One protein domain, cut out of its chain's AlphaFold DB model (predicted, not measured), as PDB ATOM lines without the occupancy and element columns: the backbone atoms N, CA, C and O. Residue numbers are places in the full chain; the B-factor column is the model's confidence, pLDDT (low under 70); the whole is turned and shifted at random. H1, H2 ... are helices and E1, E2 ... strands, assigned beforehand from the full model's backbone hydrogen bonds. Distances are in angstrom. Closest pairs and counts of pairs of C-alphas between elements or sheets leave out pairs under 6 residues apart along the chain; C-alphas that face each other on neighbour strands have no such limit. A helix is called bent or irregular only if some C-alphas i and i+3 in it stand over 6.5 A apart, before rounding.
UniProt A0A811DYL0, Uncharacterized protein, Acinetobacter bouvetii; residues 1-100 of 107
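What this domain is: This is residues 1 to 100 of the 107 residues of an uncharacterized protein of Acinetobacter bouvetii (UniProt A0A811DYL0). A sheet of four antiparallel strands is covered on one face by two helices, H1 over the E1 and E2 half and the long, kinked H3 over E3 and E4, while no named helix lies on the other face. A third helix, H2, sits off the sheet beyond the E4 edge, packed on H3 near its kink, and the long stretch after H2 comes back to pair briefly with E4. The printed part has 100 residues, with three named helices and four named strands in the order H1 E1 E2 E3 E4 H2 H3; the sheet's order is E1 - E2 - E3 - E4, and the class is mixed, helices and strands. The whole is compact and rounded, with a radius of gyration of the C-alphas of 12.5 A and spans of 30 by 29 by 22 A.

Where its parts are: H1 is residues 2 to 9, 10.8 A long, and begins at C-alpha 2 at (166.868, 165.841, 160.538). E1 is residues 15 to 19, 13.2 A; E2 is residues 24 to 28, 13.8 A; E3 is residues 35 to 40, 13.7 A; E4 is residues 47 to 50, 10.3 A. H2 is residues 56 to 64, 12.2 A, with C-alpha 56 at (170.717, 150.110, 180.904). H3 is residues 80 to 98, 24.3 A, and ends at C-alpha 98 at (175.610, 146.512, 158.534). H3 is irregular, with C-alphas 85 and 88 8.0 A apart, and has a kink of 79 degrees near residue 87.

How they stand to each other: E1 to E4 form a meander, each strand the antiparallel neighbour of the one before. N 16 and O 27 are 2.8 A apart between E1 and E2, N 36 and O 26 2.8 A between E2 and E3, and N 38 and O 49 2.8 A between E3 and E4. Residues 47 to 48 of E4 also pair, antiparallel, with residues 75 to 76. H1 and H3 are on the same face of the sheet, in two layers, helices on one face of a sheet. H1 runs along the strands at a height over the sheet of 9.3 A, over E2 and only just over E1, on which 3 of its C-alphas fall. H3 runs along the strands at a height over the sheet of 7.9 A, over E3 and E4; its closest C-alphas to E3 are those of Leu 36 and Ser 93, 5.1 A apart. With residues 80 to 87 alone H3 touches H1, at a steep tilt of 64 degrees, the same way; the closest C-alphas are those of Leu 2 and Pro 80, 5.5 A apart. With residues 85 to 89 alone H3 only just touches H2, with 3 pairs of C-alphas within 8 A, the closest those of Leu 62 and Ala 86, 6.4 A apart. H2 and H3 form a helical hairpin, at a shallow tilt of 24 degrees, opposite ways. H2 is not on the sheet, and H1 and H2 are apart. In H1 and H2 every O i to N i+4 pair is within hydrogen-bond range; in H3 9 of 15 are.

The domain as a whole: The C-alphas of Lys 44 and Asp 100, the two farthest apart, are 35.5 A from each other. The printed part has no cut. The link from H2 to H3, 15 residues, is long. The mean pLDDT of the printed part is 96.2, and no printed residue is under 70.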
ATOM      1  N   MET A   1     165.918 168.807 157.250       82.12
ATOM      2  CA  MET A   1     166.737 169.110 158.440       82.12
ATOM      3  C   MET A   1     167.237 167.852 159.146       82.12
ATOM      4  O   MET A   1     168.420 167.584 159.024       82.12
ATOM      5  N   LEU A   2     166.392 167.032 159.796       92.31
ATOM      6  CA  LEU A   2     166.868 165.841 160.538       92.31
ATOM      7  C   LEU A   2     167.691 164.865 159.677       92.31
ATOM      8  O   LEU A   2     168.759 164.433 160.091       92.31
ATOM      9  N   TYR A   3     167.231 164.568 158.457       96.38
ATOM     10  CA  TYR A   3     167.981 163.726 157.517       96.38
ATOM     11  C   TYR A   3     169.385 164.264 157.208       96.38
ATOM     12  O   TYR A   3     170.340 163.501 157.210       96.38
ATOM     13  N   GLN A   4     169.508 165.573 156.969       94.69
ATOM     14  CA  GLN A   4     170.782 166.205 156.608       94.69
ATOM     15  C   GLN A   4     171.785 166.083 157.752       94.69
ATOM     16  O   GLN A   4     172.899 165.630 157.527       94.69
ATOM     17  N   VAL A   5     171.346 166.361 158.983       94.19
ATOM     18  CA  VAL A   5     172.161 166.172 160.192       94.19
ATOM     19  C   VAL A   5     172.653 164.727 160.312       94.19
ATOM     20  O   VAL A   5     173.816 164.481 160.611       94.19
ATOM     21  N   VAL A   6     171.779 163.752 160.061       96.56
ATOM     22  CA  VAL A   6     172.140 162.330 160.145       96.56
ATOM     23  C   VAL A   6     173.122 161.934 159.039       96.56
ATOM     24  O   VAL A   6     174.080 161.218 159.320       96.56
ATOM     25  N   GLN A   7     172.930 162.425 157.812       96.38
ATOM     26  CA  GLN A   7     173.854 162.182 156.704       96.38
ATOM     27  C   GLN A   7     175.228 162.814 156.959       96.38
ATOM     28  O   GLN A   7     176.241 162.201 156.648       96.38
ATOM     29  N   GLU A   8     175.285 164.004 157.561       95.12
ATOM     30  CA  GLU A   8     176.543 164.647 157.965       95.12
ATOM     31  C   GLU A   8     177.285 163.842 159.041       95.12
ATOM     32  O   GLU A   8     178.513 163.773 159.024       95.12
ATOM     33  N   LEU A   9     176.554 163.212 159.966       95.44
ATOM     34  CA  LEU A   9     177.127 162.369 161.019       95.44
ATOM     35  C   LEU A   9     177.603 160.998 160.512       95.44
ATOM     36  O   LEU A   9     178.476 160.395 161.135       95.44
ATOM     37  N   LEU A  10     177.032 160.503 159.409       96.75
ATOM     38  CA  LEU A  10     177.310 159.190 158.816       96.75
ATOM     39  C   LEU A  10     177.579 159.298 157.296       96.75
ATOM     40  O   LEU A  10     176.897 158.640 156.506       96.75
ATOM     41  N   PRO A  11     178.577 160.088 156.859       96.19
ATOM     42  CA  PRO A  11     178.713 160.507 155.460       96.19
ATOM     43  C   PRO A  11     179.022 159.364 154.487       96.19
ATOM     44  O   PRO A  11     178.663 159.450 153.317       96.19
ATOM     45  N   GLU A  12     179.657 158.294 154.962       96.06
ATOM     46  CA  GLU A  12     180.081 157.151 154.140       96.06
ATOM     47  C   GLU A  12     178.973 156.111 153.909       96.06
ATOM     48  O   GLU A  12     179.166 155.150 153.166       96.06
ATOM     49  N   HIS A  13     177.812 156.278 154.546       97.44
ATOM     50  CA  HIS A  13     176.742 155.289 154.509       97.44
ATOM     51  C   HIS A  13     175.648 155.703 153.526       97.44
ATOM     52  O   HIS A  13     175.224 156.860 153.477       97.44
ATOM     53  N   GLU A  14     175.146 154.724 152.773       97.19
ATOM     54  CA  GLU A  14     173.990 154.898 151.898       97.19
ATOM     55  C   GLU A  14     172.715 154.969 152.745       97.19
ATOM     56  O   GLU A  14     172.130 153.944 153.116       97.19
ATOM     57  N   LEU A  15     172.306 156.188 153.091       98.19
ATOM     58  CA  LEU A  15     171.103 156.439 153.872       98.19
ATOM     59  C   LEU A  15     169.964 156.939 152.987       98.19
ATOM     60  O   LEU A  15     170.155 157.528 151.927       98.19
ATOM     61  N   THR A  16     168.737 156.691 153.425       98.19
ATOM     62  CA  THR A  16     167.535 157.145 152.728       98.19
ATOM     63  C   THR A  16     166.526 157.665 153.733       98.19
ATOM     64  O   THR A  16     166.154 156.965 154.674       98.19
ATOM     65  N   ALA A  17     166.063 158.893 153.526       97.56
ATOM     66  CA  ALA A  17     164.919 159.430 154.242       97.56
ATOM     67  C   ALA A  17     163.635 158.732 153.778       97.56
ATOM     68  O   ALA A  17     163.356 158.663 152.583       97.56
ATOM     69  N   LYS A  18     162.830 158.259 154.726       97.25
ATOM     70  CA  LYS A  18     161.501 157.717 154.468       97.25
ATOM     71  C   LYS A  18     160.494 158.379 155.386       97.25
ATOM     72  O   LYS A  18     160.583 158.236 156.602       97.25
ATOM     73  N   ASP A  19     159.525 159.054 154.791       95.94
ATOM     74  CA  ASP A  19     158.397 159.621 155.515       95.94
ATOM     75  C   ASP A  19     157.168 158.719 155.375       95.94
ATOM     76  O   ASP A  19     156.978 158.048 154.355       95.94
ATOM     77  N   THR A  20     156.359 158.660 156.421       94.44
ATOM     78  CA  THR A  20     155.111 157.895 156.464       94.44
ATOM     79  C   THR A  20     154.051 158.733 157.161       94.44
ATOM     80  O   THR A  20     154.368 159.711 157.826       94.44
ATOM     81  N   GLU A  21     152.788 158.318 157.097       93.00
ATOM     82  CA  GLU A  21     151.712 159.017 157.812       93.00
ATOM     83  C   GLU A  21     151.945 159.084 159.334       93.00
ATOM     84  O   GLU A  21     151.437 159.975 160.009       93.00
ATOM     85  N   SER A  22     152.708 158.137 159.893       92.12
ATOM     86  CA  SER A  22     152.899 158.002 161.342       92.12
ATOM     87  C   SER A  22     154.240 158.524 161.852       92.12
ATOM     88  O   SER A  22     154.312 158.971 162.995       92.12
ATOM     89  N   TYR A  23     155.306 158.429 161.059       95.94
ATOM     90  CA  TYR A  23     156.659 158.790 161.483       95.94
ATOM     91  C   TYR A  23     157.594 159.045 160.300       95.94
ATOM     92  O   TYR A  23     157.465 158.437 159.233       95.94
ATOM     93  N   PHE A  24     158.624 159.837 160.570       97.19
ATOM     94  CA  PHE A  24     159.803 159.982 159.730       97.19
ATOM     95  C   PHE A  24     160.870 158.942 160.118       97.19
ATOM     96  O   PHE A  24     161.054 158.639 161.295       97.19
ATOM     97  N   SER A  25     161.608 158.388 159.162       97.81
ATOM     98  CA  SER A  25     162.659 157.396 159.404       97.81
ATOM     99  C   SER A  25     163.858 157.612 158.487       97.81
ATOM    100  O   SER A  25     163.735 158.151 157.388       97.81
ATOM    101  N   VAL A  26     165.027 157.159 158.936       98.31
ATOM    102  CA  VAL A  26     166.222 157.032 158.098       98.31
ATOM    103  C   VAL A  26     166.544 155.554 157.954       98.31
ATOM    104  O   VAL A  26     166.637 154.845 158.953       98.31
ATOM    105  N   LEU A  27     166.686 155.091 156.717       98.50
ATOM    106  CA  LEU A  27     166.966 153.703 156.360       98.50
ATOM    107  C   LEU A  27     168.393 153.555 155.844       98.50
ATOM    108  O   LEU A  27     168.890 154.453 155.175       98.50
ATOM    109  N   TYR A  28     169.000 152.400 156.081       98.38
ATOM    110  CA  TYR A  28     170.225 151.969 155.420       98.38
ATOM    111  C   TYR A  28     169.888 151.208 154.128       98.38
ATOM    112  O   TYR A  28     169.072 150.278 154.144       98.38
ATOM    113  N   GLN A  29     170.502 151.603 153.006       96.88
ATOM    114  CA  GLN A  29     170.320 151.008 151.670       96.88
ATOM    115  C   GLN A  29     168.850 150.898 151.225       96.88
ATOM    116  O   GLN A  29     168.455 149.918 150.591       96.88
ATOM    117  N   ASN A  30     168.001 151.850 151.631       96.81
ATOM    118  CA  ASN A  30     166.559 151.853 151.344       96.81
ATOM    119  C   ASN A  30     165.809 150.556 151.761       96.81
ATOM    120  O   ASN A  30     164.732 150.238 151.251       96.81
ATOM    121  N   LYS A  31     166.358 149.773 152.704       95.75
ATOM    122  CA  LYS A  31     165.750 148.523 153.190       95.75
ATOM    123  C   LYS A  31     164.837 148.808 154.382       95.75
ATOM    124  O   LYS A  31     165.288 149.241 155.436       95.75
ATOM    125  N   ASN A  32     163.548 148.486 154.258       94.88
ATOM    126  CA  ASN A  32     162.539 148.774 155.295       94.88
ATOM    127  C   ASN A  32     162.831 148.140 156.668       94.88
ATOM    128  O   ASN A  32     162.419 148.680 157.693       94.88
ATOM    129  N   ASN A  33     163.504 146.988 156.702       95.94
ATOM    130  CA  ASN A  33     163.896 146.333 157.949       95.94
ATOM    131  C   ASN A  33     165.203 146.885 158.539       95.94
ATOM    132  O   ASN A  33     165.476 146.597 159.694       95.94
ATOM    133  N   ARG A  34     165.961 147.702 157.798       97.44
ATOM    134  CA  ARG A  34     167.222 148.324 158.231       97.44
ATOM    135  C   ARG A  34     167.030 149.821 158.444       97.44
ATOM    136  O   ARG A  34     167.590 150.652 157.739       97.44
ATOM    137  N   TRP A  35     166.155 150.161 159.375       97.81
ATOM    138  CA  TRP A  35     165.930 151.541 159.791       97.81
ATOM    139  C   TRP A  35     166.908 151.894 160.915       97.81
ATOM    140  O   TRP A  35     167.193 151.053 161.747       97.81
ATOM    141  N   LEU A  36     167.434 153.115 160.964       98.38
ATOM    142  CA  LEU A  36     168.318 153.566 162.049       98.38
ATOM    143  C   LEU A  36     167.486 154.026 163.248       98.38
ATOM    144  O   LEU A  36     167.781 153.691 164.400       98.38
ATOM    145  N   PHE A  37     166.435 154.792 162.950       98.50
ATOM    146  CA  PHE A  37     165.454 155.277 163.909       98.50
ATOM    147  C   PHE A  37     164.094 155.571 163.257       98.50
ATOM    148  O   PHE A  37     163.971 155.642 162.030       98.50
ATOM    149  N   ARG A  38     163.077 155.776 164.094       97.69
ATOM    150  CA  ARG A  38     161.754 156.307 163.744       97.69
ATOM    151  C   ARG A  38     161.455 157.500 164.640       97.69
ATOM    152  O   ARG A  38     161.510 157.367 165.857       97.69
ATOM    153  N   TYR A  39     161.170 158.645 164.038       97.69
ATOM    154  CA  TYR A  39     160.852 159.904 164.694       97.69
ATOM    155  C   TYR A  39     159.367 160.223 164.493       97.69
ATOM    156  O   TYR A  39     158.918 160.498 163.381       97.69
ATOM    157  N   ASP A  40     158.606 160.134 165.577       96.44
ATOM    158  CA  ASP A  40     157.158 160.330 165.635       96.44
ATOM    159  C   ASP A  40     156.862 161.714 166.227       96.44
ATOM    160  O   ASP A  40     157.147 161.970 167.399       96.44
ATOM    161  N   VAL A  41     156.300 162.599 165.401       93.50
ATOM    162  CA  VAL A  41     155.892 163.968 165.764       93.50
ATOM    163  C   VAL A  41     154.391 164.095 166.021       93.50
ATOM    164  O   VAL A  41     153.930 165.159 166.424       93.50
ATOM    165  N   ASN A  42     153.623 163.026 165.799       90.25
ATOM    166  CA  ASN A  42     152.164 163.034 165.922       90.25
ATOM    167  C   ASN A  42     151.705 162.888 167.383       90.25
ATOM    168  O   ASN A  42     150.534 163.090 167.710       90.25
ATOM    169  N   ARG A  43     152.623 162.532 168.286       87.31
ATOM    170  CA  ARG A  43     152.384 162.471 169.733       87.31
ATOM    171  C   ARG A  43     152.421 163.855 170.378       87.31
ATOM    172  O   ARG A  43     153.006 164.796 169.858       87.31
ATOM    173  N   LYS A  44     151.880 163.948 171.601       90.94
ATOM    174  CA  LYS A  44     151.897 165.175 172.425       90.94
ATOM    175  C   LYS A  44     153.305 165.766 172.607       90.94
ATOM    176  O   LYS A  44     153.444 166.979 172.720       90.94
ATOM    177  N   ARG A  45     154.329 164.910 172.668       94.50
ATOM    178  CA  ARG A  45     155.746 165.281 172.590       94.50
ATOM    179  C   ARG A  45     156.413 164.412 171.529       94.50
ATOM    180  O   ARG A  45     156.162 163.201 171.559       94.50
ATOM    181  N   PRO A  46     157.249 164.978 170.643       95.94
ATOM    182  CA  PRO A  46     157.966 164.190 169.657       95.94
ATOM    183  C   PRO A  46     158.855 163.133 170.312       95.94
ATOM    184  O   PRO A  46     159.530 163.388 171.315       95.94
ATOM    185  N   THR A  47     158.865 161.936 169.736       97.62
ATOM    186  CA  THR A  47     159.651 160.809 170.243       97.62
ATOM    187  C   THR A  47     160.476 160.173 169.147       97.62
ATOM    188  O   THR A  47     160.038 160.098 168.002       97.62
ATOM    189  N   ILE A  48     161.644 159.659 169.510       98.06
ATOM    190  CA  ILE A  48     162.488 158.851 168.641       98.06
ATOM    191  C   ILE A  48     162.640 157.440 169.216       98.06
ATOM    192  O   ILE A  48     162.798 157.250 170.423       98.06
ATOM    193  N   GLN A  49     162.584 156.448 168.335       98.12
ATOM    194  CA  GLN A  49     162.906 155.052 168.608       98.12
ATOM    195  C   GLN A  49     164.108 154.664 167.755       98.12
ATOM    196  O   GLN A  49     164.098 154.965 166.568       98.12
ATOM    197  N   PHE A  50     165.099 153.971 168.313       98.50
ATOM    198  CA  PHE A  50     166.218 153.399 167.551       98.50
ATOM    199  C   PHE A  50     165.979 151.914 167.257       98.50
ATOM    200  O   PHE A  50     165.197 151.262 167.950       98.50
ATOM    201  N   ILE A  51     166.633 151.382 166.220       98.25
ATOM    202  CA  ILE A  51     166.555 149.945 165.895       98.25
ATOM    203  C   ILE A  51     167.232 149.079 166.948       98.25
ATOM    204  O   ILE A  51     166.781 147.967 167.222       98.25
ATOM    205  N   VAL A  52     168.289 149.607 167.564       97.81
ATOM    206  CA  VAL A  52     168.944 148.960 168.692       97.81
ATOM    207  C   VAL A  52     168.105 149.150 169.960       97.81
ATOM    208  O   VAL A  52     167.662 150.267 170.246       97.81
ATOM    209  N   PRO A  53     167.895 148.090 170.760       96.06
ATOM    210  CA  PRO A  53     167.224 148.218 172.045       96.06
ATOM    211  C   PRO A  53     167.986 149.147 172.994       96.06
ATOM    212  O   PRO A  53     169.218 149.085 173.100       96.06
ATOM    213  N   ILE A  54     167.245 149.964 173.742       97.50
ATOM    214  CA  ILE A  54     167.809 150.805 174.798       97.50
ATOM    215  C   ILE A  54     167.997 149.949 176.052       97.50
ATOM    216  O   ILE A  54     167.058 149.712 176.806       97.50
ATOM    217  N   ASN A  55     169.216 149.444 176.241       95.94
ATOM    218  CA  ASN A  55     169.623 148.753 177.464       95.94
ATOM    219  C   ASN A  55     170.006 149.763 178.564       95.94
ATOM    220  O   ASN A  55     170.021 150.971 178.336       95.94
ATOM    221  N   GLU A  56     170.356 149.268 179.753       96.06
ATOM    222  CA  GLU A  56     170.717 150.110 180.904       96.06
ATOM    223  C   GLU A  56     171.885 151.065 180.613       96.06
ATOM    224  O   GLU A  56     171.859 152.227 181.021       96.06
ATOM    225  N   ILE A  57     172.886 150.604 179.856       96.38
ATOM    226  CA  ILE A  57     174.066 151.402 179.499       96.38
ATOM    227  C   ILE A  57     173.661 152.575 178.597       96.38
ATOM    228  O   ILE A  57     173.965 153.727 178.911       96.38
ATOM    229  N   ARG A  58     172.916 152.304 177.519       97.38
ATOM    230  CA  ARG A  58     172.412 153.330 176.591       97.38
ATOM    231  C   ARG A  58     171.444 154.282 177.277       97.38
ATOM    232  O   ARG A  58     171.488 155.484 177.037       97.38
ATOM    233  N   HIS A  59     170.593 153.762 178.159       97.75
ATOM    234  CA  HIS A  59     169.693 154.585 178.958       97.75
ATOM    235  C   HIS A  59     170.485 155.599 179.790       97.75
ATOM    236  O   HIS A  59     170.158 156.789 179.799       97.75
ATOM    237  N   LEU A  60     171.540 155.154 180.478       97.19
ATOM    238  CA  LEU A  60     172.383 156.027 181.289       97.19
ATOM    239  C   LEU A  60     173.131 157.061 180.437       97.19
ATOM    240  O   LEU A  60     173.204 158.224 180.832       97.19
ATOM    241  N   GLU A  61     173.656 156.665 179.276       97.50
ATOM    242  CA  GLU A  61     174.300 157.569 178.313       97.50
ATOM    243  C   GLU A  61     173.343 158.678 177.854       97.50
ATOM    244  O   GLU A  61     173.651 159.861 178.002       97.50
ATOM    245  N   LEU A  62     172.151 158.304 177.380       98.12
ATOM    246  CA  LEU A  62     171.122 159.238 176.919       98.12
ATOM    247  C   LEU A  62     170.676 160.185 178.038       98.12
ATOM    248  O   LEU A  62     170.570 161.394 177.828       98.12
ATOM    249  N   THR A  63     170.491 159.653 179.249       97.62
ATOM    250  CA  THR A  63     170.129 160.453 180.428       97.62
ATOM    251  C   THR A  63     171.219 161.473 180.762       97.62
ATOM    252  O   THR A  63     170.926 162.648 180.982       97.62
ATOM    253  N   ARG A  64     172.497 161.063 180.744       97.81
ATOM    254  CA  ARG A  64     173.648 161.960 180.962       97.81
ATOM    255  C   ARG A  64     173.777 163.022 179.874       97.81
ATOM    256  O   ARG A  64     174.199 164.137 180.167       97.81
ATOM    257  N   ALA A  65     173.375 162.701 178.648       97.50
ATOM    258  CA  ALA A  65     173.301 163.645 177.539       97.50
ATOM    259  C   ALA A  65     172.078 164.588 177.625       97.50
ATOM    260  O   ALA A  65     171.876 165.433 176.750       97.50
ATOM    261  N   GLY A  66     171.263 164.480 178.681       97.69
ATOM    262  CA  GLY A  66     170.102 165.332 178.920       97.69
ATOM    263  C   GLY A  66     168.896 164.976 178.051       97.69
ATOM    264  O   GLY A  66     168.121 165.869 177.709       97.69
ATOM    265  N   LEU A  67     168.772 163.710 177.644       98.19
ATOM    266  CA  LEU A  67     167.581 163.162 177.000       98.19
ATOM    267  C   LEU A  67     166.753 162.367 178.012       98.19
ATOM    268  O   LEU A  67     167.286 161.713 178.904       98.19
ATOM    269  N   GLU A  68     165.435 162.415 177.855       97.75
ATOM    270  CA  GLU A  68     164.496 161.678 178.697       97.75
ATOM    271  C   GLU A  68     164.090 160.380 177.991       97.75
ATOM    272  O   GLU A  68     163.549 160.408 176.881       97.75
ATOM    273  N   VAL A  69     164.364 159.244 178.636       97.75
ATOM    274  CA  VAL A  69     164.067 157.902 178.129       97.75
ATOM    275  C   VAL A  69     162.841 157.348 178.856       97.75
ATOM    276  O   VAL A  69     162.761 157.368 180.082       97.75
ATOM    277  N   GLN A  70     161.868 156.858 178.099       95.94
ATOM    278  CA  GLN A  70     160.663 156.214 178.612       95.94
ATOM    279  C   GLN A  70     160.927 154.739 178.936       95.94
ATOM    280  O   GLN A  70     161.813 154.104 178.364       95.94
ATOM    281  N   ALA A  71     160.074 154.148 179.777       93.06
ATOM    282  CA  ALA A  71     160.180 152.743 180.185       93.06
ATOM    283  C   ALA A  71     160.141 151.735 179.015       93.06
ATOM    284  O   ALA A  71     160.639 150.622 179.143       93.06
ATOM    285  N   ASN A  72     159.563 152.110 177.870       93.25
ATOM    286  CA  ASN A  72     159.508 151.284 176.659       93.25
ATOM    287  C   ASN A  72     160.677 151.536 175.682       93.25
ATOM    288  O   ASN A  72     160.634 151.059 174.548       93.25
ATOM    289  N   GLY A  73     161.689 152.311 176.085       94.62
ATOM    290  CA  GLY A  73     162.850 152.652 175.263       94.62
ATOM    291  C   GLY A  73     162.617 153.774 174.245       94.62
ATOM    292  O   GLY A  73     163.537 154.096 173.496       94.62
ATOM    293  N   LEU A  74     161.427 154.388 174.201       97.00
ATOM    294  CA  LEU A  74     161.224 155.627 173.443       97.00
ATOM    295  C   LEU A  74     161.946 156.784 174.123       97.00
ATOM    296  O   LEU A  74     161.973 156.877 175.346       97.00
ATOM    297  N   ILE A  75     162.481 157.702 173.333       98.19
ATOM    298  CA  ILE A  75     163.222 158.856 173.839       98.19
ATOM    299  C   ILE A  75     162.485 160.111 173.403       98.19
ATOM    300  O   ILE A  75     162.115 160.228 172.234       98.19
ATOM    301  N   PHE A  76     162.254 161.051 174.314       97.88
ATOM    302  CA  PHE A  76     161.721 162.350 173.913       97.88
ATOM    303  C   PHE A  76     162.790 163.136 173.162       97.88
ATOM    304  O   PHE A  76     163.908 163.322 173.644       97.88
ATOM    305  N   LEU A  77     162.428 163.604 171.972       96.62
ATOM    306  CA  LEU A  77     163.310 164.362 171.099       96.62
ATOM    307  C   LEU A  77     162.579 165.625 170.651       96.62
ATOM    308  O   LEU A  77     162.176 165.744 169.502       96.62
ATOM    309  N   ASP A  78     162.378 166.559 171.584       93.62
ATOM    310  CA  ASP A  78     161.533 167.745 171.367       93.62
ATOM    311  C   ASP A  78     162.004 168.627 170.197       93.62
ATOM    312  O   ASP A  78     161.219 169.393 169.638       93.62
ATOM    313  N   LYS A  79     163.289 168.533 169.832       92.31
ATOM    314  CA  LYS A  79     163.878 169.222 168.687       92.31
ATOM    315  C   LYS A  79     164.740 168.264 167.861       92.31
ATOM    316  O   LYS A  79     165.525 167.527 168.462       92.31
ATOM    317  N   PRO A  80     164.679 168.302 166.516       90.81
ATOM    318  CA  PRO A  80     165.497 167.444 165.660       90.81
ATOM    319  C   PRO A  80     166.998 167.498 165.967       90.81
ATOM    320  O   PRO A  80     167.670 166.473 165.910       90.81
ATOM    321  N   GLU A  81     167.528 168.663 166.345       93.44
ATOM    322  CA  GLU A  81     168.960 168.860 166.608       93.44
ATOM    323  C   GLU A  81     169.426 168.113 167.863       93.44
ATOM    324  O   GLU A  81     170.613 167.841 168.029       93.44
ATOM    325  N   TYR A  82     168.516 167.713 168.754       96.06
ATOM    326  CA  TYR A  82     168.890 166.902 169.913       96.06
ATOM    327  C   TYR A  82     169.388 165.507 169.518       96.06
ATOM    328  O   TYR A  82     169.968 164.825 170.357       96.06
ATOM    329  N   ILE A  83     169.268 165.109 168.244       96.62
ATOM    330  CA  ILE A  83     169.896 163.894 167.717       96.62
ATOM    331  C   ILE A  83     171.419 163.876 167.933       96.62
ATOM    332  O   ILE A  83     171.983 162.806 168.143       96.62
ATOM    333  N   TYR A  84     172.082 165.043 167.998       96.81
ATOM    334  CA  TYR A  84     173.514 165.139 168.322       96.81
ATOM    335  C   TYR A  84     173.858 164.563 169.707       96.81
ATOM    336  O   TYR A  84     174.986 164.139 169.944       96.81
ATOM    337  N   ARG A  85     172.887 164.508 170.625       97.50
ATOM    338  CA  ARG A  85     173.043 163.927 171.968       97.50
ATOM    339  C   ARG A  85     172.939 162.401 171.973       97.50
ATOM    340  O   ARG A  85     173.284 161.779 172.967       97.50
ATOM    341  N   ALA A  86     172.469 161.807 170.876       97.50
ATOM    342  CA  ALA A  86     172.290 160.368 170.706       97.50
ATOM    343  C   ALA A  86     173.211 159.795 169.611       97.50
ATOM    344  O   ALA A  86     172.915 158.745 169.044       97.50
ATOM    345  N   VAL A  87     174.325 160.471 169.295       96.69
ATOM    346  CA  VAL A  87     175.270 160.042 168.243       96.69
ATOM    347  C   VAL A  87     175.851 158.658 168.522       96.69
ATOM    348  O   VAL A  87     176.015 157.891 167.578       96.69
ATOM    349  N   GLY A  88     176.128 158.316 169.787       96.94
ATOM    350  CA  GLY A  88     176.562 156.965 170.165       96.94
ATOM    351  C   GLY A  88     175.544 155.912 169.725       96.94
ATOM    352  O   GLY A  88     175.871 155.002 168.971       96.94
ATOM    353  N   ILE A  89     174.270 156.129 170.059       98.12
ATOM    354  CA  ILE A  89     173.173 155.226 169.680       98.12
ATOM    355  C   ILE A  89     172.958 155.195 168.162       98.12
ATOM    356  O   ILE A  89     172.657 154.150 167.594       98.12
ATOM    357  N   LEU A  90     173.132 156.329 167.478       97.62
ATOM    358  CA  LEU A  90     173.037 156.401 166.021       97.62
ATOM    359  C   LEU A  90     174.142 155.579 165.333       97.62
ATOM    360  O   LEU A  90     173.870 154.927 164.324       97.62
ATOM    361  N   LYS A  91     175.362 155.580 165.889       97.69
ATOM    362  CA  LYS A  91     176.478 154.739 165.427       97.69
ATOM    363  C   LYS A  91     176.197 153.254 165.660       97.69
ATOM    364  O   LYS A  91     176.323 152.466 164.728       97.69
ATOM    365  N   ASP A  92     175.702 152.898 166.843       98.00
ATOM    366  CA  ASP A  92     175.254 151.531 167.134       98.00
ATOM    367  C   ASP A  92     174.162 151.075 166.148       98.00
ATOM    368  O   ASP A  92     174.168 149.938 165.675       98.00
ATOM    369  N   SER A  93     173.217 151.959 165.804       98.31
ATOM    370  CA  SER A  93     172.145 151.666 164.847       98.31
ATOM    371  C   SER A  93     172.659 151.358 163.442       98.31
ATOM    372  O   SER A  93     172.112 150.469 162.784       98.31
ATOM    373  N   ILE A  94     173.674 152.079 162.953       98.12
ATOM    374  CA  ILE A  94     174.235 151.798 161.627       98.12
ATOM    375  C   ILE A  94     175.086 150.524 161.646       98.12
ATOM    376  O   ILE A  94     174.938 149.704 160.743       98.12
ATOM    377  N   GLU A  95     175.863 150.280 162.704       98.06
ATOM    378  CA  GLU A  95     176.601 149.021 162.893       98.06
ATOM    379  C   GLU A  95     175.649 147.817 162.924       98.06
ATOM    380  O   GLU A  95     175.861 146.819 162.231       98.06
ATOM    381  N   TYR A  96     174.526 147.948 163.634       98.25
ATOM    382  CA  TYR A  96     173.475 146.938 163.648       98.25
ATOM    383  C   TYR A  96     172.923 146.659 162.241       98.25
ATOM    384  O   TYR A  96     172.700 145.502 161.889       98.25
ATOM    385  N   CYS A  97     172.720 147.701 161.427       97.81
ATOM    386  CA  CYS A  97     172.222 147.585 160.052       97.81
ATOM    387  C   CYS A  97     173.234 146.973 159.066       97.81
ATOM    388  O   CYS A  97     172.815 146.406 158.046       97.81
ATOM    389  N   LEU A  98     174.535 147.090 159.344       96.94
ATOM    390  CA  LEU A  98     175.610 146.512 158.534       96.94
ATOM    391  C   LEU A  98     175.718 144.993 158.708       96.94
ATOM    392  O   LEU A  98     176.111 144.304 157.768       96.94
ATOM    393  N   ASN A  99     175.336 144.462 159.871       96.38
ATOM    394  CA  ASN A  99     175.358 143.026 160.117       96.38
ATOM    395  C   ASN A  99     174.091 142.332 159.580       96.38
ATOM    396  O   ASN A  99     173.006 142.419 160.156       96.38
ATOM    397  N   ASP A 100     174.246 141.588 158.486       93.88
ATOM    398  CA  ASP A 100     173.167 140.833 157.844       93.88
ATOM    399  C   ASP A 100     172.556 139.741 158.737       93.88
ATOM    400  O   ASP A 100     171.378 139.414 158.563       93.88
TER     401      ASP A 100